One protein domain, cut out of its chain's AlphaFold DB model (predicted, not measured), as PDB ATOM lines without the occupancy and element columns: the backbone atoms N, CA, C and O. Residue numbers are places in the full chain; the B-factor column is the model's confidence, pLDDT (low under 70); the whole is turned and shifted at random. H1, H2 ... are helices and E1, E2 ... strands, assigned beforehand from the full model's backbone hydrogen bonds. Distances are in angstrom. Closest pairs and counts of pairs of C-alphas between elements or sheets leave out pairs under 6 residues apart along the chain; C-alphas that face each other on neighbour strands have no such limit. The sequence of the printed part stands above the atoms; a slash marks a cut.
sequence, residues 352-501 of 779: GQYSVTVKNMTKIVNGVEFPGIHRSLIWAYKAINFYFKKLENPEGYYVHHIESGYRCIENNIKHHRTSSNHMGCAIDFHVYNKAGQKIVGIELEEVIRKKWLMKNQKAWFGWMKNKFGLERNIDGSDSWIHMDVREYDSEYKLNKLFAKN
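Overview. This is residues 352 to 501 of the 779 residues of the protein "Predicted chitinase" of Acinetobacter apis (UniProt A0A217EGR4). A small three-stranded sheet, E3, E4 and E5, makes the core, with helix H1 running along it and helix H4 crossing it. At one end of the domain, away from this core, stands the strand hairpin E1 and E2, with short helix H2 packed on it. Residues 458 to 480, with no named element, are tied to edge strand E5 by a short pairing. The printed part has 150 residues with five helices and five strands, in the order E1 E2 H1 E3 H2 H3 E4 H4 E5 H5; the sheet order is E3, E4, E5, all antiparallel, and the class is mixed, helices and strands. It is compact, with a radius of gyration of the C-alphas of 16.0 A and spans of 47 by 36 by 28 A.

Arrangement. In the sheet, E3, residues 398 to 403, and E4, residues 426 to 432, are antiparallel at 145 degrees, with N 400 and O 430 at 2.9 A. E4 and E5, residues 481 to 484, are antiparallel at 157 degrees, with N 429 and O 481 at 2.8 A. H1, residues 375 to 390, is on the sheet at a height over the sheet of 7.8 A and runs along the strands, at 16 degrees to E4 on the local plane; the closest C-alphas of H1 and E3 are those of Phe 388 and Tyr 398, 6.3 A. H4, residues 441 to 457, is on the sheet too and runs across the strands, at 67 degrees to E4 on the local plane. H1 and H4 form two layers with the sheet, helices over one face of it. They touch about perpendicular at 76 degrees, closest at the C-alphas of Ala 380 and Gln 457, 7.0 A. H3, residues 421 to 424, only grazes the sheet. E1, residues 352 to 358, and E2, residues 361 to 368, form an antiparallel hairpin, with N 356 and O 363 at 2.9 A. The closest C-alphas of E1 and H2, residues 409 to 414, are those of Val 356 and Ile 413, 5.8 A. H5, residues 490 to 493, is not on the sheet. Every O i to N i+4 pair is within hydrogen-bond range in H1 and H2, 9 of 13 in H4; H3 and H5 are too short for one.

Along the chain. E1 begins at C-alpha 352, (-6.215, -30.833, 28.404). E2 is 22.2 A long, H1 22.7 A, H4 20.8 A and E4 19.9 A. H4 has a kink of 28 degrees near residue 449. H5 ends at C-alpha 493, (-0.029, -27.899, 43.150).

Size, cuts and confidence. The C-alphas of Asn 360 and Lys 390 are the farthest apart, 50.2 A. The printed part has no cut. The link from H4 to E5, 23 residues, is long. No printed residue is under 70 in pLDDT.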
ATOM      1  N   GLY A 352      -6.408 -30.753  29.846       84.31
ATOM      2  CA  GLY A 352      -6.215 -30.833  28.404       84.31
ATOM      3  C   GLY A 352      -6.342 -29.493  27.701       84.31
ATOM      4  O   GLY A 352      -6.451 -28.438  28.326       84.31
ATOM      5  N   GLN A 353      -6.325 -29.555  26.377       85.62
ATOM      6  CA  GLN A 353      -6.546 -28.405  25.515       85.62
ATOM      7  C   GLN A 353      -8.023 -28.262  25.176       85.62
ATOM      8  O   GLN A 353      -8.718 -29.250  24.948       85.62
ATOM      9  N   TYR A 354      -8.496 -27.022  25.127       85.81
ATOM     10  CA  TYR A 354      -9.811 -26.697  24.601       85.81
ATOM     11  C   TYR A 354      -9.720 -25.532  23.622       85.81
ATOM     12  O   TYR A 354      -8.933 -24.602  23.803       85.81
ATOM     13  N   SER A 355     -10.535 -25.595  22.575       86.56
ATOM     14  CA  SER A 355     -10.589 -24.571  21.537       86.56
ATOM     15  C   SER A 355     -11.680 -23.556  21.854       86.56
ATOM     16  O   SER A 355     -12.814 -23.925  22.161       86.56
ATOM     17  N   VAL A 356     -11.344 -22.272  21.763       86.62
ATOM     18  CA  VAL A 356     -12.301 -21.164  21.853       86.62
ATOM     19  C   VAL A 356     -12.183 -20.274  20.630       86.62
ATOM     20  O   VAL A 356     -11.093 -19.837  20.264       86.62
ATOM     21  N   THR A 357     -13.317 -19.982  20.003       85.00
ATOM     22  CA  THR A 357     -13.384 -19.033  18.890       85.00
ATOM     23  C   THR A 357     -13.608 -17.634  19.437       85.00
ATOM     24  O   THR A 357     -14.610 -17.385  20.106       85.00
ATOM     25  N   VAL A 358     -12.682 -16.720  19.143       80.94
ATOM     26  CA  VAL A 358     -12.775 -15.299  19.501       80.94
ATOM     27  C   VAL A 358     -12.512 -14.474  18.250       80.94
ATOM     28  O   VAL A 358     -11.464 -14.628  17.630       80.94
ATOM     29  N   LYS A 359     -13.451 -13.591  17.878       81.19
ATOM     30  CA  LYS A 359     -13.344 -12.723  16.686       81.19
ATOM     31  C   LYS A 359     -12.917 -13.500  15.421       81.19
ATOM     32  O   LYS A 359     -11.963 -13.120  14.754       81.19
ATOM     33  N   ASN A 360     -13.598 -14.613  15.132       81.56
ATOM     34  CA  ASN A 360     -13.354 -15.498  13.978       81.56
ATOM     35  C   ASN A 360     -11.980 -16.199  13.932       81.56
ATOM     36  O   ASN A 360     -11.640 -16.800  12.919       81.56
ATOM     37  N   MET A 361     -11.213 -16.190  15.027       82.06
ATOM     38  CA  MET A 361      -9.986 -16.977  15.171       82.06
ATOM     39  C   MET A 361     -10.156 -18.041  16.255       82.06
ATOM     40  O   MET A 361     -10.563 -17.737  17.380       82.06
ATOM     41  N   THR A 362      -9.810 -19.286  15.934       86.12
ATOM     42  CA  THR A 362      -9.777 -20.386  16.904       86.12
ATOM     43  C   THR A 362      -8.469 -20.334  17.687       86.12
ATOM     44  O   THR A 362      -7.392 -20.458  17.111       86.12
ATOM     45  N   LYS A 363      -8.551 -20.163  19.009       87.31
ATOM     46  CA  LYS A 363      -7.404 -20.254  19.920       87.31
ATOM     47  C   LYS A 363      -7.470 -21.541  20.730       87.31
ATOM     48  O   LYS A 363      -8.519 -21.872  21.279       87.31
ATOM     49  N   ILE A 364      -6.335 -22.223  20.837       86.62
ATOM     50  CA  ILE A 364      -6.166 -23.400  21.692       86.62
ATOM     51  C   ILE A 364      -5.675 -22.929  23.061       86.62
ATOM     52  O   ILE A 364      -4.673 -22.220  23.158       86.62
ATOM     53  N   VAL A 365      -6.387 -23.309  24.121       86.06
ATOM     54  CA  VAL A 365      -6.077 -22.932  25.503       86.06
ATOM     55  C   VAL A 365      -5.830 -24.189  26.329       86.06
ATOM     56  O   VAL A 365      -6.631 -25.120  26.316       86.06
ATOM     57  N   ASN A 366      -4.728 -24.206  27.080       86.00
ATOM     58  CA  ASN A 366      -4.449 -25.259  28.055       86.00
ATOM     59  C   ASN A 366      -5.286 -25.023  29.325       86.00
ATOM     60  O   ASN A 366      -5.165 -23.980  29.974       86.00
ATOM     61  N   GLY A 367      -6.120 -25.994  29.692       86.19
ATOM     62  CA  GLY A 367      -6.937 -25.993  30.902       86.19
ATOM     63  C   GLY A 367      -6.529 -27.108  31.859       86.19
ATOM     64  O   GLY A 367      -6.413 -28.268  31.465       86.19
ATOM     65  N   VAL A 368      -6.331 -26.756  33.129       90.06
ATOM     66  CA  VAL A 368      -6.110 -27.706  34.226       90.06
ATOM     67  C   VAL A 368      -7.042 -27.308  35.358       90.06
ATOM     68  O   VAL A 368      -6.802 -26.311  36.033       90.06
ATOM     69  N   GLU A 369      -8.121 -28.060  35.540       92.25
ATOM     70  CA  GLU A 369      -9.087 -27.814  36.607       92.25
ATOM     71  C   GLU A 369      -8.582 -28.420  37.917       92.25
ATOM     72  O   GLU A 369      -8.361 -29.626  37.997       92.25
ATOM     73  N   PHE A 370      -8.420 -27.595  38.950       92.94
ATOM     74  CA  PHE A 370      -8.018 -28.053  40.280       92.94
ATOM     75  C   PHE A 370      -9.225 -28.188  41.218       92.94
ATOM     76  O   PHE A 370     -10.186 -27.430  41.077       92.94
ATOM     77  N   PRO A 371      -9.199 -29.094  42.214       91.88
ATOM     78  CA  PRO A 371     -10.354 -29.391  43.061       91.88
ATOM     79  C   PRO A 371     -10.536 -28.372  44.202       91.88
ATOM     80  O   PRO A 371     -10.511 -28.730  45.371       91.88
ATOM     81  N   GLY A 372     -10.747 -27.100  43.871       93.94
ATOM     82  CA  GLY A 372     -10.891 -26.006  44.846       93.94
ATOM     83  C   GLY A 372      -9.942 -24.839  44.581       93.94
ATOM     84  O   GLY A 372      -9.329 -24.770  43.522       93.94
ATOM     85  N   ILE A 373      -9.875 -23.857  45.471       95.19
ATOM     86  CA  ILE A 373      -8.943 -22.720  45.364       95.19
ATOM     87  C   ILE A 373      -7.657 -23.062  46.112       95.19
ATOM     88  O   ILE A 373      -7.718 -23.622  47.207       95.19
ATOM     89  N   HIS A 374      -6.502 -22.724  45.544       97.25
ATOM     90  CA  HIS A 374      -5.214 -23.005  46.165       97.25
ATOM     91  C   HIS A 374      -5.096 -22.317  47.536       97.25
ATOM     92  O   HIS A 374      -5.246 -21.096  47.646       97.25
ATOM     93  N   ARG A 375      -4.798 -23.084  48.590       97.19
ATOM     94  CA  ARG A 375      -4.827 -22.620  49.988       97.19
ATOM     95  C   ARG A 375      -3.885 -21.436  50.228       97.19
ATOM     96  O   ARG A 375      -4.279 -20.496  50.914       97.19
ATOM     97  N   SER A 376      -2.704 -21.406  49.600       97.25
ATOM     98  CA  SER A 376      -1.758 -20.278  49.730       97.25
ATOM     99  C   SER A 376      -2.348 -18.932  49.291       97.25
ATOM    100  O   SER A 376      -2.080 -17.922  49.935       97.25
ATOM    101  N   LEU A 377      -3.194 -18.903  48.252       97.12
ATOM    102  CA  LEU A 377      -3.849 -17.669  47.791       97.12
ATOM    103  C   LEU A 377      -4.852 -17.147  48.826       97.12
ATOM    104  O   LEU A 377      -4.958 -15.948  49.069       97.12
ATOM    105  N   ILE A 378      -5.567 -18.054  49.491       96.25
ATOM    106  CA  ILE A 378      -6.537 -17.683  50.524       96.25
ATOM    107  C   ILE A 378      -5.822 -17.201  51.794       96.25
ATOM    108  O   ILE A 378      -6.271 -16.269  52.461       96.25
ATOM    109  N   TRP A 379      -4.670 -17.780  52.122       96.69
ATOM    110  CA  TRP A 379      -3.834 -17.295  53.219       96.69
ATOM    111  C   TRP A 379      -3.163 -15.950  52.903       96.69
ATOM    112  O   TRP A 379      -3.059 -15.101  53.791       96.69
ATOM    113  N   ALA A 380      -2.828 -15.685  51.637       95.81
ATOM    114  CA  ALA A 380      -2.453 -14.354  51.164       95.81
ATOM    115  C   ALA A 380      -3.609 -13.340  51.311       95.81
ATOM    116  O   ALA A 380      -3.396 -12.230  51.808       95.81
ATOM    117  N   TYR A 381      -4.849 -13.733  50.991       95.81
ATOM    118  CA  TYR A 381      -6.052 -12.926  51.244       95.81
ATOM    119  C   TYR A 381      -6.239 -12.590  52.737       95.81
ATOM    120  O   TYR A 381      -6.475 -11.434  53.098       95.81
ATOM    121  N   LYS A 382      -6.099 -13.573  53.637       95.06
ATOM    122  CA  LYS A 382      -6.182 -13.336  55.091       95.06
ATOM    123  C   LYS A 382      -5.112 -12.339  55.551       95.06
ATOM    124  O   LYS A 382      -5.416 -11.395  56.279       95.06
ATOM    125  N   ALA A 383      -3.873 -12.504  55.082       95.31
ATOM    126  CA  ALA A 383      -2.765 -11.628  55.447       95.31
ATOM    127  C   ALA A 383      -2.954 -10.183  54.971       95.31
ATOM    128  O   ALA A 383      -2.695  -9.263  55.745       95.31
ATOM    129  N   ILE A 384      -3.437  -9.938  53.746       94.75
ATOM    130  CA  ILE A 384      -3.642  -8.552  53.289       94.75
ATOM    131  C   ILE A 384      -4.725  -7.834  54.107       94.75
ATOM    132  O   ILE A 384      -4.526  -6.685  54.497       94.75
ATOM    133  N   ASN A 385      -5.811  -8.524  54.476       93.38
ATOM    134  CA  ASN A 385      -6.833  -7.963  55.368       93.38
ATOM    135  C   ASN A 385      -6.288  -7.654  56.766       93.38
ATOM    136  O   ASN A 385      -6.689  -6.670  57.388       93.38
ATOM    137  N   PHE A 386      -5.363  -8.475  57.263       93.69
ATOM    138  CA  PHE A 386      -4.636  -8.185  58.492       93.69
ATOM    139  C   PHE A 386      -3.786  -6.918  58.371       93.69
ATOM    140  O   PHE A 386      -3.893  -6.026  59.213       93.69
ATOM    141  N   TYR A 387      -2.981  -6.803  57.315       92.06
ATOM    142  CA  TYR A 387      -2.114  -5.646  57.122       92.06
ATOM    143  C   TYR A 387      -2.919  -4.351  56.976       92.06
ATOM    144  O   TYR A 387      -2.575  -3.367  57.629       92.06
ATOM    145  N   PHE A 388      -4.027  -4.364  56.229       92.38
ATOM    146  CA  PHE A 388      -4.934  -3.217  56.124       92.38
ATOM    147  C   PHE A 388      -5.497  -2.747  57.472       92.38
ATOM    148  O   PHE A 388      -5.772  -1.558  57.624       92.38
ATOM    149  N   LYS A 389      -5.651  -3.649  58.452       86.62
ATOM    150  CA  LYS A 389      -6.081  -3.295  59.813       86.62
ATOM    151  C   LYS A 389      -4.931  -2.847  60.718       86.62
ATOM    152  O   LYS A 389      -5.166  -2.052  61.621       86.62
ATOM    153  N   LYS A 390      -3.724  -3.399  60.544       76.56
ATOM    154  CA  LYS A 390      -2.602  -3.201  61.478       76.56
ATOM    155  C   LYS A 390      -1.705  -2.012  61.138       76.56
ATOM    156  O   LYS A 390      -1.244  -1.334  62.053       76.56
ATOM    157  N   LEU A 391      -1.375  -1.816  59.864       79.00
ATOM    158  CA  LEU A 391      -0.457  -0.755  59.443       79.00
ATOM    159  C   LEU A 391      -1.208   0.566  59.239       79.00
ATOM    160  O   LEU A 391      -2.428   0.573  59.089       79.00
ATOM    161  N   GLU A 392      -0.472   1.681  59.203       78.56
ATOM    162  CA  GLU A 392      -1.039   2.987  58.856       78.56
ATOM    163  C   GLU A 392      -1.736   2.921  57.493       78.56
ATOM    164  O   GLU A 392      -1.111   2.781  56.438       78.56
ATOM    165  N   ASN A 393      -3.060   3.010  57.545       85.44
ATOM    166  CA  ASN A 393      -3.958   2.905  56.409       85.44
ATOM    167  C   ASN A 393      -4.915   4.114  56.430       85.44
ATOM    168  O   ASN A 393      -6.092   3.956  56.757       85.44
ATOM    169  N   PRO A 394      -4.415   5.338  56.161       84.75
ATOM    170  CA  PRO A 394      -5.196   6.572  56.301       84.75
ATOM    171  C   PRO A 394      -6.425   6.601  55.383       84.75
ATOM    172  O   PRO A 394      -7.488   7.084  55.786       84.75
ATOM    173  N   GLU A 395      -6.316   6.005  54.197       88.50
ATOM    174  CA  GLU A 395      -7.414   5.864  53.231       88.50
ATOM    175  C   GLU A 395      -8.390   4.732  53.589       88.50
ATOM    176  O   GLU A 395      -9.482   4.633  53.026       88.50
ATOM    177  N   GLY A 396      -8.045   3.894  54.570       91.00
ATOM    178  CA  GLY A 396      -8.882   2.796  55.045       91.00
ATOM    179  C   GLY A 396      -9.177   1.763  53.960       91.00
ATOM    180  O   GLY A 396     -10.325   1.354  53.803       91.00
ATOM    181  N   TYR A 397      -8.157   1.358  53.199       94.69
ATOM    182  CA  TYR A 397      -8.281   0.307  52.194       94.69
ATOM    183  C   TYR A 397      -8.765  -1.011  52.804       94.69
ATOM    184  O   TYR A 397      -8.311  -1.402  53.879       94.69
ATOM    185  N   TYR A 398      -9.638  -1.721  52.093       94.25
ATOM    186  CA  TYR A 398     -10.072  -3.075  52.427       94.25
ATOM    187  C   TYR A 398     -10.386  -3.882  51.162       94.25
ATOM    188  O   TYR A 398     -10.735  -3.328  50.116       94.25
ATOM    189  N   VAL A 399     -10.280  -5.212  51.245       95.69
ATOM    190  CA  VAL A 399     -10.729  -6.086  50.153       95.69
ATOM    191  C   VAL A 399     -12.247  -6.229  50.240       95.69
ATOM    192  O   VAL A 399     -12.767  -6.851  51.164       95.69
ATOM    193  N   HIS A 400     -12.971  -5.670  49.273       95.50
ATOM    194  CA  HIS A 400     -14.433  -5.743  49.238       95.50
ATOM    195  C   HIS A 400     -14.911  -7.155  48.901       95.50
ATOM    196  O   HIS A 400     -15.791  -7.706  49.562       95.50
ATOM    197  N   HIS A 401     -14.330  -7.745  47.856       95.12
ATOM    198  CA  HIS A 401     -14.608  -9.114  47.445       95.12
ATOM    199  C   HIS A 401     -13.454  -9.700  46.625       95.12
ATOM    200  O   HIS A 401     -12.516  -8.990  46.259       95.12
ATOM    201  N   ILE A 402     -13.548 -11.005  46.358       95.69
ATOM    202  CA  ILE A 402     -12.608 -11.740  45.512       95.69
ATOM    203  C   ILE A 402     -13.369 -12.515  44.443       95.69
ATOM    204  O   ILE A 402     -14.500 -12.956  44.685       95.69
ATOM    205  N   GLU A 403     -12.739 -12.707  43.293       93.25
ATOM    206  CA  GLU A 403     -13.275 -13.503  42.193       93.25
ATOM    207  C   GLU A 403     -12.287 -14.597  41.773       93.25
ATOM    208  O   GLU A 403     -11.075 -14.432  41.812       93.25
ATOM    209  N   SER A 404     -12.825 -15.762  41.420       89.69
ATOM    210  CA  SER A 404     -12.087 -16.878  40.815       89.69
ATOM    211  C   SER A 404     -13.051 -17.776  40.022       89.69
ATOM    212  O   SER A 404     -12.873 -18.978  39.892       89.69
ATOM    213  N   GLY A 405     -14.154 -17.223  39.505       73.19
ATOM    214  CA  GLY A 405     -15.295 -17.999  38.994       73.19
ATOM    215  C   GLY A 405     -15.045 -18.783  37.696       73.19
ATOM    216  O   GLY A 405     -15.904 -19.557  37.268       73.19
ATOM    217  N   TYR A 406     -13.888 -18.629  37.045       85.06
ATOM    218  CA  TYR A 406     -13.541 -19.319  35.792       85.06
ATOM    219  C   TYR A 406     -12.967 -20.717  36.058       85.06
ATOM    220  O   TYR A 406     -11.890 -21.072  35.596       85.06
ATOM    221  N   ARG A 407     -13.686 -21.523  36.845       89.69
ATOM    222  CA  ARG A 407     -13.155 -22.779  37.395       89.69
ATOM    223  C   ARG A 407     -13.255 -23.995  36.491       89.69
ATOM    224  O   ARG A 407     -12.630 -24.997  36.813       89.69
ATOM    225  N   CYS A 408     -14.040 -23.938  35.417       89.12
ATOM    226  CA  CYS A 408     -14.183 -25.082  34.525       89.12
ATOM    227  C   CYS A 408     -14.082 -24.716  33.044       89.12
ATOM    228  O   CYS A 408     -14.531 -23.653  32.603       89.12
ATOM    229  N   ILE A 409     -13.510 -25.647  32.286       89.44
ATOM    230  CA  ILE A 409     -13.280 -25.591  30.846       89.44
ATOM    231  C   ILE A 409     -14.598 -25.339  30.115       89.44
ATOM    232  O   ILE A 409     -14.682 -24.439  29.287       89.44
ATOM    233  N   GLU A 410     -15.662 -26.057  30.477       87.62
ATOM    234  CA  GLU A 410     -16.971 -25.918  29.826       87.62
ATOM    235  C   GLU A 410     -17.567 -24.516  29.971       87.62
ATOM    236  O   GLU A 410     -18.154 -23.986  29.027       87.62
ATOM    237  N   ASN A 411     -17.396 -23.887  31.137       88.69
ATOM    238  CA  ASN A 411     -17.838 -22.511  31.346       88.69
ATOM    239  C   ASN A 411     -17.035 -21.543  30.477       88.69
ATOM    240  O   ASN A 411     -17.587 -20.588  29.941       88.69
ATOM    241  N   ASN A 412     -15.733 -21.783  30.326       89.00
ATOM    242  CA  ASN A 412     -14.885 -20.936  29.497       89.00
ATOM    243  C   ASN A 412     -15.202 -21.091  28.011       89.00
ATOM    244  O   ASN A 412     -15.286 -20.073  27.329       89.00
ATOM    245  N   ILE A 413     -15.478 -22.310  27.537       86.81
ATOM    246  CA  ILE A 413     -15.958 -22.559  26.170       86.81
ATOM    247  C   ILE A 413     -17.273 -21.811  25.927       86.81
ATOM    248  O   ILE A 413     -17.365 -21.037  24.979       86.81
ATOM    249  N   LYS A 414     -18.260 -21.967  26.823       88.25
ATOM    250  CA  LYS A 414     -19.576 -21.308  26.713       88.25
ATOM    251  C   LYS A 414     -19.475 -19.783  26.611       88.25
ATOM    252  O   LYS A 414     -20.307 -19.150  25.973       88.25
ATOM    253  N   HIS A 415     -18.489 -19.196  27.278       88.25
ATOM    254  CA  HIS A 415     -18.283 -17.753  27.321       88.25
ATOM    255  C   HIS A 415     -17.151 -17.270  26.403       88.25
ATOM    256  O   HIS A 415     -16.729 -16.125  26.537       88.25
ATOM    257  N   HIS A 416     -16.650 -18.122  25.500       87.44
ATOM    258  CA  HIS A 416     -15.567 -17.804  24.562       87.44
ATOM    259  C   HIS A 416     -14.321 -17.196  25.242       87.44
ATOM    260  O   HIS A 416     -13.666 -16.307  24.698       87.44
ATOM    261  N   ARG A 417     -13.990 -17.644  26.464       85.94
ATOM    262  CA  ARG A 417     -12.879 -17.084  27.250       85.94
ATOM    263  C   ARG A 417     -11.551 -17.727  26.877       85.94
ATOM    264  O   ARG A 417     -11.386 -18.941  26.987       85.94
ATOM    265  N   THR A 418     -10.577 -16.888  26.538       82.25
ATOM    266  CA  THR A 418      -9.185 -17.301  26.297       82.25
ATOM    267  C   THR A 418      -8.342 -17.351  27.567       82.25
ATOM    268  O   THR A 418      -7.312 -18.013  27.579       82.25
ATOM    269  N   SER A 419      -8.771 -16.670  28.635       77.25
ATOM    270  CA  SER A 419      -8.165 -16.782  29.964       77.25
ATOM    271  C   SER A 419      -8.903 -17.822  30.801       77.25
ATOM    272  O   SER A 419     -10.132 -17.927  30.751       77.25
ATOM    273  N   SER A 420      -8.143 -18.584  31.582       73.75
ATOM    274  CA  SER A 420      -8.660 -19.606  32.485       73.75
ATOM    275  C   SER A 420      -8.706 -19.168  33.950       73.75
ATOM    276  O   SER A 420      -9.185 -19.948  34.769       73.75
ATOM    277  N   ASN A 421      -8.191 -17.976  34.303       76.88
ATOM    278  CA  ASN A 421      -7.882 -17.586  35.699       76.88
ATOM    279  C   ASN A 421      -7.233 -18.752  36.479       76.88
ATOM    280  O   ASN A 421      -7.540 -19.039  37.633       76.88
ATOM    281  N   HIS A 422      -6.437 -19.539  35.750       87.06
ATOM    282  CA  HIS A 422      -5.736 -20.732  36.203       87.06
ATOM    283  C   HIS A 422      -6.591 -21.763  36.972       87.06
ATOM    284  O   HIS A 422      -6.042 -22.549  37.741       87.06
ATOM    285  N   MET A 423      -7.920 -21.767  36.763       90.25
ATOM    286  CA  MET A 423      -8.911 -22.760  37.216       90.25
ATOM    287  C   MET A 423      -8.694 -23.303  38.646       90.25
ATOM    288  O   MET A 423      -8.930 -24.481  38.924       90.25
ATOM    289  N   GLY A 424      -8.312 -22.419  39.575       92.38
ATOM    290  CA  GLY A 424      -8.052 -22.734  40.988       92.38
ATOM    291  C   GLY A 424      -6.709 -22.224  41.510       92.38
ATOM    292  O   GLY A 424      -6.539 -22.118  42.724       92.38
ATOM    293  N   CYS A 425      -5.793 -21.855  40.616       94.62
ATOM    294  CA  CYS A 425      -4.471 -21.314  40.945       94.62
ATOM    295  C   CYS A 425      -4.378 -19.785  40.861       94.62
ATOM    296  O   CYS A 425      -3.265 -19.266  40.839       94.62
ATOM    297  N   ALA A 426      -5.500 -19.065  40.824       94.19
ATOM    298  CA  ALA A 426      -5.506 -17.606  40.870       94.19
ATOM    299  C   ALA A 426      -6.777 -17.038  41.513       94.19
ATOM    300  O   ALA A 426      -7.836 -17.680  41.510       94.19
ATOM    301  N   ILE A 427      -6.641 -15.851  42.100       94.38
ATOM    302  CA  ILE A 427      -7.725 -15.054  42.674       94.38
ATOM    303  C   ILE A 427      -7.557 -13.586  42.283       94.38
ATOM    304  O   ILE A 427      -6.446 -13.060  42.247       94.38
ATOM    305  N   ASP A 428      -8.681 -12.921  42.052       94.69
ATOM    306  CA  ASP A 428      -8.739 -11.501  41.731       94.69
ATOM    307  C   ASP A 428      -9.227 -10.717  42.954       94.69
ATOM    308  O   ASP A 428     -10.326 -10.964  43.455       94.69
ATOM    309  N   PHE A 429      -8.426  -9.773  43.456       95.12
ATOM    310  CA  PHE A 429      -8.814  -8.906  44.571       95.12
ATOM    311  C   PHE A 429      -9.435  -7.601  44.080       95.12
ATOM    312  O   PHE A 429      -8.807  -6.839  43.340       95.12
ATOM    313  N   HIS A 430     -10.621  -7.280  44.595       96.38
ATOM    314  CA  HIS A 430     -11.245  -5.975  44.404       96.38
ATOM    315  C   HIS A 430     -11.128  -5.143  45.680       96.38
ATOM    316  O   HIS A 430     -11.773  -5.439  46.690       96.38
ATOM    317  N   VAL A 431     -10.307  -4.095  45.625       96.56
ATOM    318  CA  VAL A 431      -9.963  -3.250  46.777       96.56
ATOM    319  C   VAL A 431     -10.706  -1.924  46.712       96.56
ATOM    320  O   VAL A 431     -10.864  -1.346  45.639       96.56
ATOM    321  N   TYR A 432     -11.194  -1.479  47.866       96.81
ATOM    322  CA  TYR A 432     -11.961  -0.249  48.042       96.81
ATOM    323  C   TYR A 432     -11.365   0.569  49.193       96.81
ATOM    324  O   TYR A 432     -10.703  -0.001  50.058       96.81
ATOM    325  N   ASN A 433     -11.594   1.883  49.219       94.94
ATOM    326  CA  ASN A 433     -11.263   2.747  50.363       94.94
ATOM    327  C   ASN A 433     -12.443   2.889  51.342       94.94
ATOM    328  O   ASN A 433     -13.564   2.454  51.064       94.94
ATOM    329  N   LYS A 434     -12.218   3.565  52.476       91.94
ATOM    330  CA  LYS A 434     -13.253   3.837  53.493       91.94
ATOM    331  C   LYS A 434     -14.461   4.629  52.974       91.94
ATOM    332  O   LYS A 434     -15.522   4.563  53.583       91.94
ATOM    333  N   ALA A 435     -14.306   5.361  51.867       93.12
ATOM    334  CA  ALA A 435     -15.387   6.091  51.204       93.12
ATOM    335  C   ALA A 435     -16.224   5.202  50.261       93.12
ATOM    336  O   ALA A 435     -17.172   5.681  49.646       93.12
ATOM    337  N   GLY A 436     -15.890   3.912  50.134       93.25
ATOM    338  CA  GLY A 436     -16.588   2.979  49.251       93.25
ATOM    339  C   GLY A 436     -16.221   3.139  47.775       93.25
ATOM    340  O   GLY A 436     -16.937   2.631  46.915       93.25
ATOM    341  N   GLN A 437     -15.112   3.810  47.463       95.62
ATOM    342  CA  GLN A 437     -14.617   3.949  46.095       95.62
ATOM    343  C   GLN A 437     -13.680   2.793  45.757       95.62
ATOM    344  O   GLN A 437     -12.809   2.427  46.552       95.62
ATOM    345  N   LYS A 438     -13.863   2.222  44.564       96.75
ATOM    346  CA  LYS A 438     -13.019   1.152  44.033       96.75
ATOM    347  C   LYS A 438     -11.649   1.711  43.651       96.75
ATOM    348  O   LYS A 438     -11.574   2.692  42.918       96.75
ATOM    349  N   ILE A 439     -10.586   1.054  44.101       95.44
ATOM    350  CA  ILE A 439      -9.210   1.438  43.779       95.44
ATOM    351  C   ILE A 439      -8.838   0.892  42.404       95.44
ATOM    352  O   ILE A 439      -9.025  -0.296  42.129       95.44
ATOM    353  N   VAL A 440      -8.326   1.770  41.540       94.69
ATOM    354  CA  VAL A 440      -8.004   1.484  40.136       94.69
ATOM    355  C   VAL A 440      -6.713   2.197  39.705       94.69
ATOM    356  O   VAL A 440      -6.185   3.042  40.429       94.69
ATOM    357  N   GLY A 441      -6.194   1.860  38.525       92.69
ATOM    358  CA  GLY A 441      -5.091   2.555  37.869       92.69
ATOM    359  C   GLY A 441      -3.811   2.615  38.708       92.69
ATOM    360  O   GLY A 441      -3.393   1.629  39.322       92.69
ATOM    361  N   ILE A 442      -3.165   3.784  38.710       91.25
ATOM    362  CA  ILE A 442      -1.861   4.013  39.354       91.25
ATOM    363  C   ILE A 442      -1.920   3.727  40.858       91.25
ATOM    364  O   ILE A 442      -1.000   3.123  41.402       91.25
ATOM    365  N   GLU A 443      -3.011   4.095  41.530       92.62
ATOM    366  CA  GLU A 443      -3.168   3.852  42.967       92.62
ATOM    367  C   GLU A 443      -3.190   2.349  43.284       92.62
ATOM    368  O   GLU A 443      -2.526   1.890  44.219       92.62
ATOM    369  N   LEU A 444      -3.879   1.553  42.460       93.00
ATOM    370  CA  LEU A 444      -3.908   0.098  42.602       93.00
ATOM    371  C   LEU A 444      -2.508  -0.519  42.445       93.00
ATOM    372  O   LEU A 444      -2.148  -1.443  43.178       93.00
ATOM    373  N   GLU A 445      -1.705  -0.014  41.507       91.69
ATOM    374  CA  GLU A 445      -0.354  -0.518  41.239       91.69
ATOM    375  C   GLU A 445       0.682  -0.060  42.277       91.69
ATOM    376  O   GLU A 445       1.360  -0.897  42.878       91.69
ATOM    377  N   GLU A 446       0.793   1.243  42.532       91.81
ATOM    378  CA  GLU A 446       1.816   1.800  43.424       91.81
ATOM    379  C   GLU A 446       1.515   1.529  44.896       91.81
ATOM    380  O   GLU A 446       2.402   1.162  45.675       91.81
ATOM    381  N   VAL A 447       0.253   1.672  45.300       91.25
ATOM    382  CA  VAL A 447      -0.123   1.480  46.696       91.25
ATOM    383  C   VAL A 447      -0.361   0.001  46.936       91.25
ATOM    384  O   VAL A 447       0.404  -0.639  47.655       91.25
ATOM    385  N   ILE A 448      -1.392  -0.588  46.333       92.88
ATOM    386  CA  ILE A 448      -1.808  -1.930  46.748       92.88
ATOM    387  C   ILE A 448      -0.815  -3.009  46.297       92.88
ATOM    388  O   ILE A 448      -0.360  -3.798  47.130       92.88
ATOM    389  N   ARG A 449      -0.415  -3.042  45.020       93.25
ATOM    390  CA  ARG A 449       0.535  -4.065  44.548       93.25
ATOM    391  C   ARG A 449       1.933  -3.852  45.133       93.25
ATOM    392  O   ARG A 449       2.422  -4.730  45.844       93.25
ATOM    393  N   LYS A 450       2.565  -2.697  44.900       91.81
ATOM    394  CA  LYS A 450       3.963  -2.453  45.309       91.81
ATOM    395  C   LYS A 450       4.123  -2.261  46.820       91.81
ATOM    396  O   LYS A 450       4.888  -2.992  47.454       91.81
ATOM    397  N   LYS A 451       3.404  -1.310  47.428       90.00
ATOM    398  CA  LYS A 451       3.601  -0.965  48.851       90.00
ATOM    399  C   LYS A 451       3.072  -2.031  49.814       90.00
ATOM    400  O   LYS A 451       3.673  -2.207  50.876       90.00
ATOM    401  N   TRP A 452       1.996  -2.744  49.470       91.69
ATOM    402  CA  TRP A 452       1.414  -3.768  50.349       91.69
ATOM    403  C   TRP A 452       1.789  -5.199  49.954       91.69
ATOM    404  O   TRP A 452       2.428  -5.895  50.747       91.69
ATOM    405  N   LEU A 453       1.414  -5.664  48.759       93.69
ATOM    406  CA  LEU A 453       1.560  -7.081  48.397       93.69
ATOM    407  C   LEU A 453       3.021  -7.484  48.163       93.69
ATOM    408  O   LEU A 453       3.490  -8.455  48.759       93.69
ATOM    409  N   MET A 454       3.783  -6.723  47.375       93.50
ATOM    410  CA  MET A 454       5.198  -7.029  47.131       93.50
ATOM    411  C   MET A 454       6.042  -6.880  48.403       93.50
ATOM    412  O   MET A 454       6.920  -7.702  48.672       93.50
ATOM    413  N   LYS A 455       5.757  -5.865  49.231       89.56
ATOM    414  CA  LYS A 455       6.483  -5.643  50.489       89.56
ATOM    415  C   LYS A 455       6.256  -6.773  51.494       89.56
ATOM    416  O   LYS A 455       7.231  -7.315  52.022       89.56
ATOM    417  N   ASN A 456       4.992  -7.117  51.747       89.06
ATOM    418  CA  ASN A 456       4.611  -7.974  52.871       89.06
ATOM    419  C   ASN A 456       4.470  -9.452  52.484       89.06
ATOM    420  O   ASN A 456       4.777 -10.325  53.292       89.06
ATOM    421  N   GLN A 457       4.029  -9.748  51.263       92.44
ATOM    422  CA  GLN A 457       3.794 -11.121  50.794       92.44
ATOM    423  C   GLN A 457       4.889 -11.615  49.845       92.44
ATOM    424  O   GLN A 457       4.834 -12.752  49.392       92.44
ATOM    425  N   LYS A 458       5.876 -10.757  49.533       90.75
ATOM    426  CA  LYS A 458       6.955 -11.027  48.563       90.75
ATOM    427  C   LYS A 458       6.435 -11.468  47.194       90.75
ATOM    428  O   LYS A 458       7.114 -12.193  46.467       90.75
ATOM    429  N   ALA A 459       5.241 -10.991  46.847       92.56
ATOM    430  CA  ALA A 459       4.677 -11.142  45.522       92.56
ATOM    431  C   ALA A 459       5.552 -10.425  44.482       92.56
ATOM    432  O   ALA A 459       6.294  -9.494  44.813       92.56
ATOM    433  N   TRP A 460       5.492 -10.880  43.236       91.38
ATOM    434  CA  TRP A 460       6.373 -10.427  42.167       91.38
ATOM    435  C   TRP A 460       5.575 -10.079  40.916       91.38
ATOM    436  O   TRP A 460       4.603 -10.755  40.599       91.38
ATOM    437  N   PHE A 461       5.985  -9.032  40.199       92.44
ATOM    438  CA  PHE A 461       5.357  -8.702  38.923       92.44
ATOM    439  C   PHE A 461       5.749  -9.699  37.837       92.44
ATOM    440  O   PHE A 461       6.933  -9.942  37.605       92.44
ATOM    441  N   GLY A 462       4.747 -10.227  37.142       86.38
ATOM    442  CA  GLY A 462       4.921 -11.300  36.176       86.38
ATOM    443  C   GLY A 462       5.111 -12.664  36.841       86.38
ATOM    444  O   GLY A 462       4.826 -12.870  38.020       86.38
ATOM    445  N   TRP A 463       5.591 -13.617  36.050       84.00
ATOM    446  CA  TRP A 463       5.554 -15.037  36.386       84.00
ATOM    447  C   TRP A 463       6.950 -15.529  36.760       84.00
ATOM    448  O   TRP A 463       7.746 -15.922  35.909       84.00
ATOM    449  N   MET A 464       7.263 -15.451  38.055       90.31
ATOM    450  CA  MET A 464       8.500 -15.991  38.618       90.31
ATOM    451  C   MET A 464       8.221 -17.325  39.308       90.31
ATOM    452  O   MET A 464       7.268 -17.448  40.081       90.31
ATOM    453  N   LYS A 465       9.093 -18.306  39.060       94.62
ATOM    454  CA  LYS A 465       9.002 -19.643  39.649       94.62
ATOM    455  C   LYS A 465       8.858 -19.579  41.172       94.62
ATOM    456  O   LYS A 465       9.638 -18.894  41.835       94.62
ATOM    457  N   ASN A 466       7.886 -20.316  41.715       94.88
ATOM    458  CA  ASN A 466       7.639 -20.446  43.155       94.88
ATOM    459  C   ASN A 466       7.440 -19.103  43.890       94.88
ATOM    460  O   ASN A 466       7.862 -18.936  45.036       94.88
ATOM    461  N   LYS A 467       6.783 -18.133  43.245       94.69
ATOM    462  CA  LYS A 467       6.337 -16.878  43.868       94.69
ATOM    463  C   LYS A 467       4.878 -16.592  43.541       94.69
ATOM    464  O   LYS A 467       4.349 -17.122  42.569       94.69
ATOM    465  N   PHE A 468       4.234 -15.755  44.355       96.19
ATOM    466  CA  PHE A 468       2.961 -15.160  43.955       96.19
ATOM    467  C   PHE A 468       3.199 -14.243  42.756       96.19
ATOM    468  O   PHE A 468       3.947 -13.268  42.878       96.19
ATOM    469  N   GLY A 469       2.577 -14.566  41.627       94.56
ATOM    470  CA  GLY A 469       2.560 -13.722  40.441       94.56
ATOM    471  C   GLY A 469       1.541 -12.600  40.600       94.56
ATOM    472  O   GLY A 469       0.455 -12.816  41.136       94.56
ATOM    473  N   LEU A 470       1.908 -11.398  40.163       93.19
ATOM    474  CA  LEU A 470       1.029 -10.240  40.052       93.19
ATOM    475  C   LEU A 470       1.067  -9.706  38.627       93.19
ATOM    476  O   LEU A 470       2.141  -9.451  38.078       93.19
ATOM    477  N   GLU A 471      -0.103  -9.440  38.058       89.00
ATOM    478  CA  GLU A 471      -0.189  -8.686  36.809       89.00
ATOM    479  C   GLU A 471       0.092  -7.198  37.059       89.00
ATOM    480  O   GLU A 471      -0.397  -6.610  38.034       89.00
ATOM    481  N   ARG A 472       0.870  -6.580  36.161       84.25
ATOM    482  CA  ARG A 472       0.957  -5.115  36.043       84.25
ATOM    483  C   ARG A 472      -0.317  -4.591  35.384       84.25
ATOM    484  O   ARG A 472      -0.950  -5.322  34.624       84.25
ATOM    485  N   ASN A 473      -0.650  -3.318  35.584       83.31
ATOM    486  CA  ASN A 473      -1.804  -2.716  34.904       83.31
ATOM    487  C   ASN A 473      -1.705  -2.814  33.374       83.31
ATOM    488  O   ASN A 473      -2.719  -2.961  32.707       83.31
ATOM    489  N   ILE A 474      -0.489  -2.750  32.821       77.50
ATOM    490  CA  ILE A 474      -0.248  -2.853  31.372       77.50
ATOM    491  C   ILE A 474      -0.414  -4.273  30.814       77.50
ATOM    492  O   ILE A 474      -0.664  -4.431  29.623       77.50
ATOM    493  N   ASP A 475      -0.258  -5.295  31.658       75.62
ATOM    494  CA  ASP A 475      -0.327  -6.701  31.240       75.62
ATOM    495  C   ASP A 475      -1.700  -7.321  31.534       75.62
ATOM    496  O   ASP A 475      -2.054  -8.343  30.948       75.62
ATOM    497  N   GLY A 476      -2.450  -6.721  32.459       78.50
ATOM    498  CA  GLY A 476      -3.682  -7.264  33.012       78.50
ATOM    499  C   GLY A 476      -4.730  -6.189  33.269       78.50
ATOM    500  O   GLY A 476      -4.932  -5.284  32.465       78.50
ATOM    501  N   SER A 477      -5.441  -6.305  34.390       83.44
ATOM    502  CA  SER A 477      -6.483  -5.339  34.752       83.44
ATOM    503  C   SER A 477      -5.955  -4.153  35.550       83.44
ATOM    504  O   SER A 477      -5.182  -4.302  36.501       83.44
ATOM    505  N   ASP A 478      -6.471  -2.970  35.233       88.12
ATOM    506  CA  ASP A 478      -6.280  -1.746  36.005       88.12
ATOM    507  C   ASP A 478      -7.307  -1.583  37.138       88.12
ATOM    508  O   ASP A 478      -7.237  -0.620  37.894       88.12
ATOM    509  N   SER A 479      -8.259  -2.509  37.290       90.25
ATOM    510  CA  SER A 479      -9.359  -2.376  38.253       90.25
ATOM    511  C   SER A 479      -9.528  -3.569  39.198       90.25
ATOM    512  O   SER A 479     -10.481  -3.625  39.979       90.25
ATOM    513  N   TRP A 480      -8.625  -4.541  39.161       93.25
ATOM    514  CA  TRP A 480      -8.480  -5.568  40.192       93.25
ATOM    515  C   TRP A 480      -7.062  -6.112  40.183       93.25
ATOM    516  O   TRP A 480      -6.317  -5.941  39.220       93.25
ATOM    517  N   ILE A 481      -6.683  -6.768  41.271       93.81
ATOM    518  CA  ILE A 481      -5.365  -7.378  41.393       93.81
ATOM    519  C   ILE A 481      -5.509  -8.855  41.089       93.81
ATOM    520  O   ILE A 481      -6.035  -9.591  41.920       93.81
ATOM    521  N   HIS A 482      -5.017  -9.272  39.929       93.62
ATOM    522  CA  HIS A 482      -4.813 -10.681  39.639       93.62
ATOM    523  C   HIS A 482      -3.596 -11.185  40.416       93.62
ATOM    524  O   HIS A 482      -2.491 -10.658  40.243       93.62
ATOM    525  N   MET A 483      -3.810 -12.170  41.288       94.25
ATOM    526  CA  MET A 483      -2.744 -12.882  41.981       94.25
ATOM    527  C   MET A 483      -2.847 -14.374  41.707       94.25
ATOM    528  O   MET A 483      -3.884 -14.990  41.962       94.25
ATOM    529  N   ASP A 484      -1.743 -14.969  41.269       93.94
ATOM    530  CA  ASP A 484      -1.700 -16.375  40.900       93.94
ATOM    531  C   ASP A 484      -0.486 -17.117  41.478       93.94
ATOM    532  O   ASP A 484       0.499 -16.531  41.929       93.94
ATOM    533  N   VAL A 485      -0.595 -18.443  41.498       95.50
ATOM    534  CA  VAL A 485       0.476 -19.387  41.852       95.50
ATOM    535  C   VAL A 485       0.749 -20.343  40.691       95.50
ATOM    536  O   VAL A 485       1.104 -21.504  40.885       95.50
ATOM    537  N   ARG A 486       0.534 -19.903  39.445       91.12
ATOM    538  CA  ARG A 486       0.621 -20.796  38.280       91.12
ATOM    539  C   ARG A 486       2.027 -21.375  38.099       91.12
ATOM    540  O   ARG A 486       2.153 -22.539  37.713       91.12
ATOM    541  N   GLU A 487       3.042 -20.582  38.444       94.00
ATOM    542  CA  GLU A 487       4.468 -20.918  38.366       94.00
ATOM    543  C   GLU A 487       4.992 -21.638  39.612       94.00
ATOM    544  O   GLU A 487       6.202 -21.808  39.782       94.00
ATOM    545  N   TYR A 488       4.105 -22.061  40.513       96.25
ATOM    546  CA  TYR A 488       4.482 -23.029  41.532       96.25
ATOM    547  C   TYR A 488       4.825 -24.362  40.864       96.25
ATOM    548  O   TYR A 488       4.141 -24.790  39.927       96.25
ATOM    549  N   ASP A 489       5.862 -25.027  41.365       96.44
ATOM    550  CA  ASP A 489       6.205 -26.388  40.964       96.44
ATOM    551  C   ASP A 489       5.029 -27.354  41.190       96.44
ATOM    552  O   ASP A 489       4.113 -27.109  41.980       96.44
ATOM    553  N   SER A 490       5.022 -28.472  40.462       93.00
ATOM    554  CA  SER A 490       3.935 -29.462  40.517       93.00
ATOM    555  C   SER A 490       3.713 -30.033  41.924       93.00
ATOM    556  O   SER A 490       2.566 -30.273  42.303       93.00
ATOM    557  N   GLU A 491       4.775 -30.176  42.719       94.50
ATOM    558  CA  GLU A 491       4.718 -30.597  44.127       94.50
ATOM    559  C   GLU A 491       3.937 -29.623  45.027       94.50
ATOM    560  O   GLU A 491       3.323 -30.032  46.012       94.50
ATOM    561  N   TYR A 492       3.881 -28.344  44.648       96.50
ATOM    562  CA  TYR A 492       3.118 -27.308  45.339       96.50
ATOM    563  C   TYR A 492       1.736 -27.093  44.725       96.50
ATOM    564  O   TYR A 492       1.041 -26.176  45.133       96.50
ATOM    565  N   LYS A 493       1.311 -27.932  43.771       94.56
ATOM    566  CA  LYS A 493      -0.029 -27.899  43.150       94.56
ATOM    567  C   LYS A 493      -0.750 -29.245  43.268       94.56
ATOM    568  O   LYS A 493      -1.566 -29.606  42.421       94.56
ATOM    569  N   LEU A 494      -0.454 -30.002  44.325       93.94
ATOM    570  CA  LEU A 494      -1.162 -31.239  44.659       93.94
ATOM    571  C   LEU A 494      -2.611 -30.948  45.068       93.94
ATOM    572  O   LEU A 494      -2.878 -29.964  45.748       93.94
ATOM    573  N   ASN A 495      -3.536 -31.855  44.747       93.25
ATOM    574  CA  ASN A 495      -4.970 -31.689  45.026       93.25
ATOM    575  C   ASN A 495      -5.290 -31.357  46.497       93.25
ATOM    576  O   ASN A 495      -6.181 -30.556  46.751       93.25
ATOM    577  N   LYS A 496      -4.532 -31.906  47.457       92.00
ATOM    578  CA  LYS A 496      -4.688 -31.628  48.901       92.00
ATOM    579  C   LYS A 496      -4.379 -30.179  49.315       92.00
ATOM    580  O   LYS A 496      -4.645 -29.786  50.444       92.00
ATOM    581  N   LEU A 497      -3.771 -29.398  48.422       96.44
ATOM    582  CA  LEU A 497      -3.441 -27.987  48.632       96.44
ATOM    583  C   LEU A 497      -4.549 -27.052  48.134       96.44
ATOM    584  O   LEU A 497      -4.381 -25.834  48.172       96.44
ATOM    585  N   PHE A 498      -5.679 -27.598  47.689       96.00
ATOM    586  CA  PHE A 498      -6.851 -26.846  47.260       96.00
ATOM    587  C   PHE A 498      -7.997 -27.056  48.244       96.00
ATOM    588  O   PHE A 498      -8.147 -28.138  48.800       96.00
ATOM    589  N   ALA A 499      -8.793 -26.009  48.452       94.75
ATOM    590  CA  ALA A 499      -9.928 -26.025  49.363       94.75
ATOM    591  C   ALA A 499     -11.211 -25.549  48.675       94.75
ATOM    592  O   ALA A 499     -11.195 -24.623  47.855       94.75
ATOM    593  N   LYS A 500     -12.329 -26.181  49.028       92.44
ATOM    594  CA  LYS A 500     -13.688 -25.877  48.553       92.44
ATOM    595  C   LYS A 500     -14.586 -25.304  49.652       92.44
ATOM    596  O   LYS A 500     -15.676 -24.811  49.364       92.44
ATOM    597  N   ASN A 501     -14.149 -25.413  50.900       87.88
ATOM    598  CA  ASN A 501     -14.855 -24.971  52.095       87.88
ATOM    599  C   ASN A 501     -13.846 -24.591  53.194       87.88
ATOM    600  O   ASN A 501     -12.630 -24.757  53.049       87.88
TER     601      ASN A 501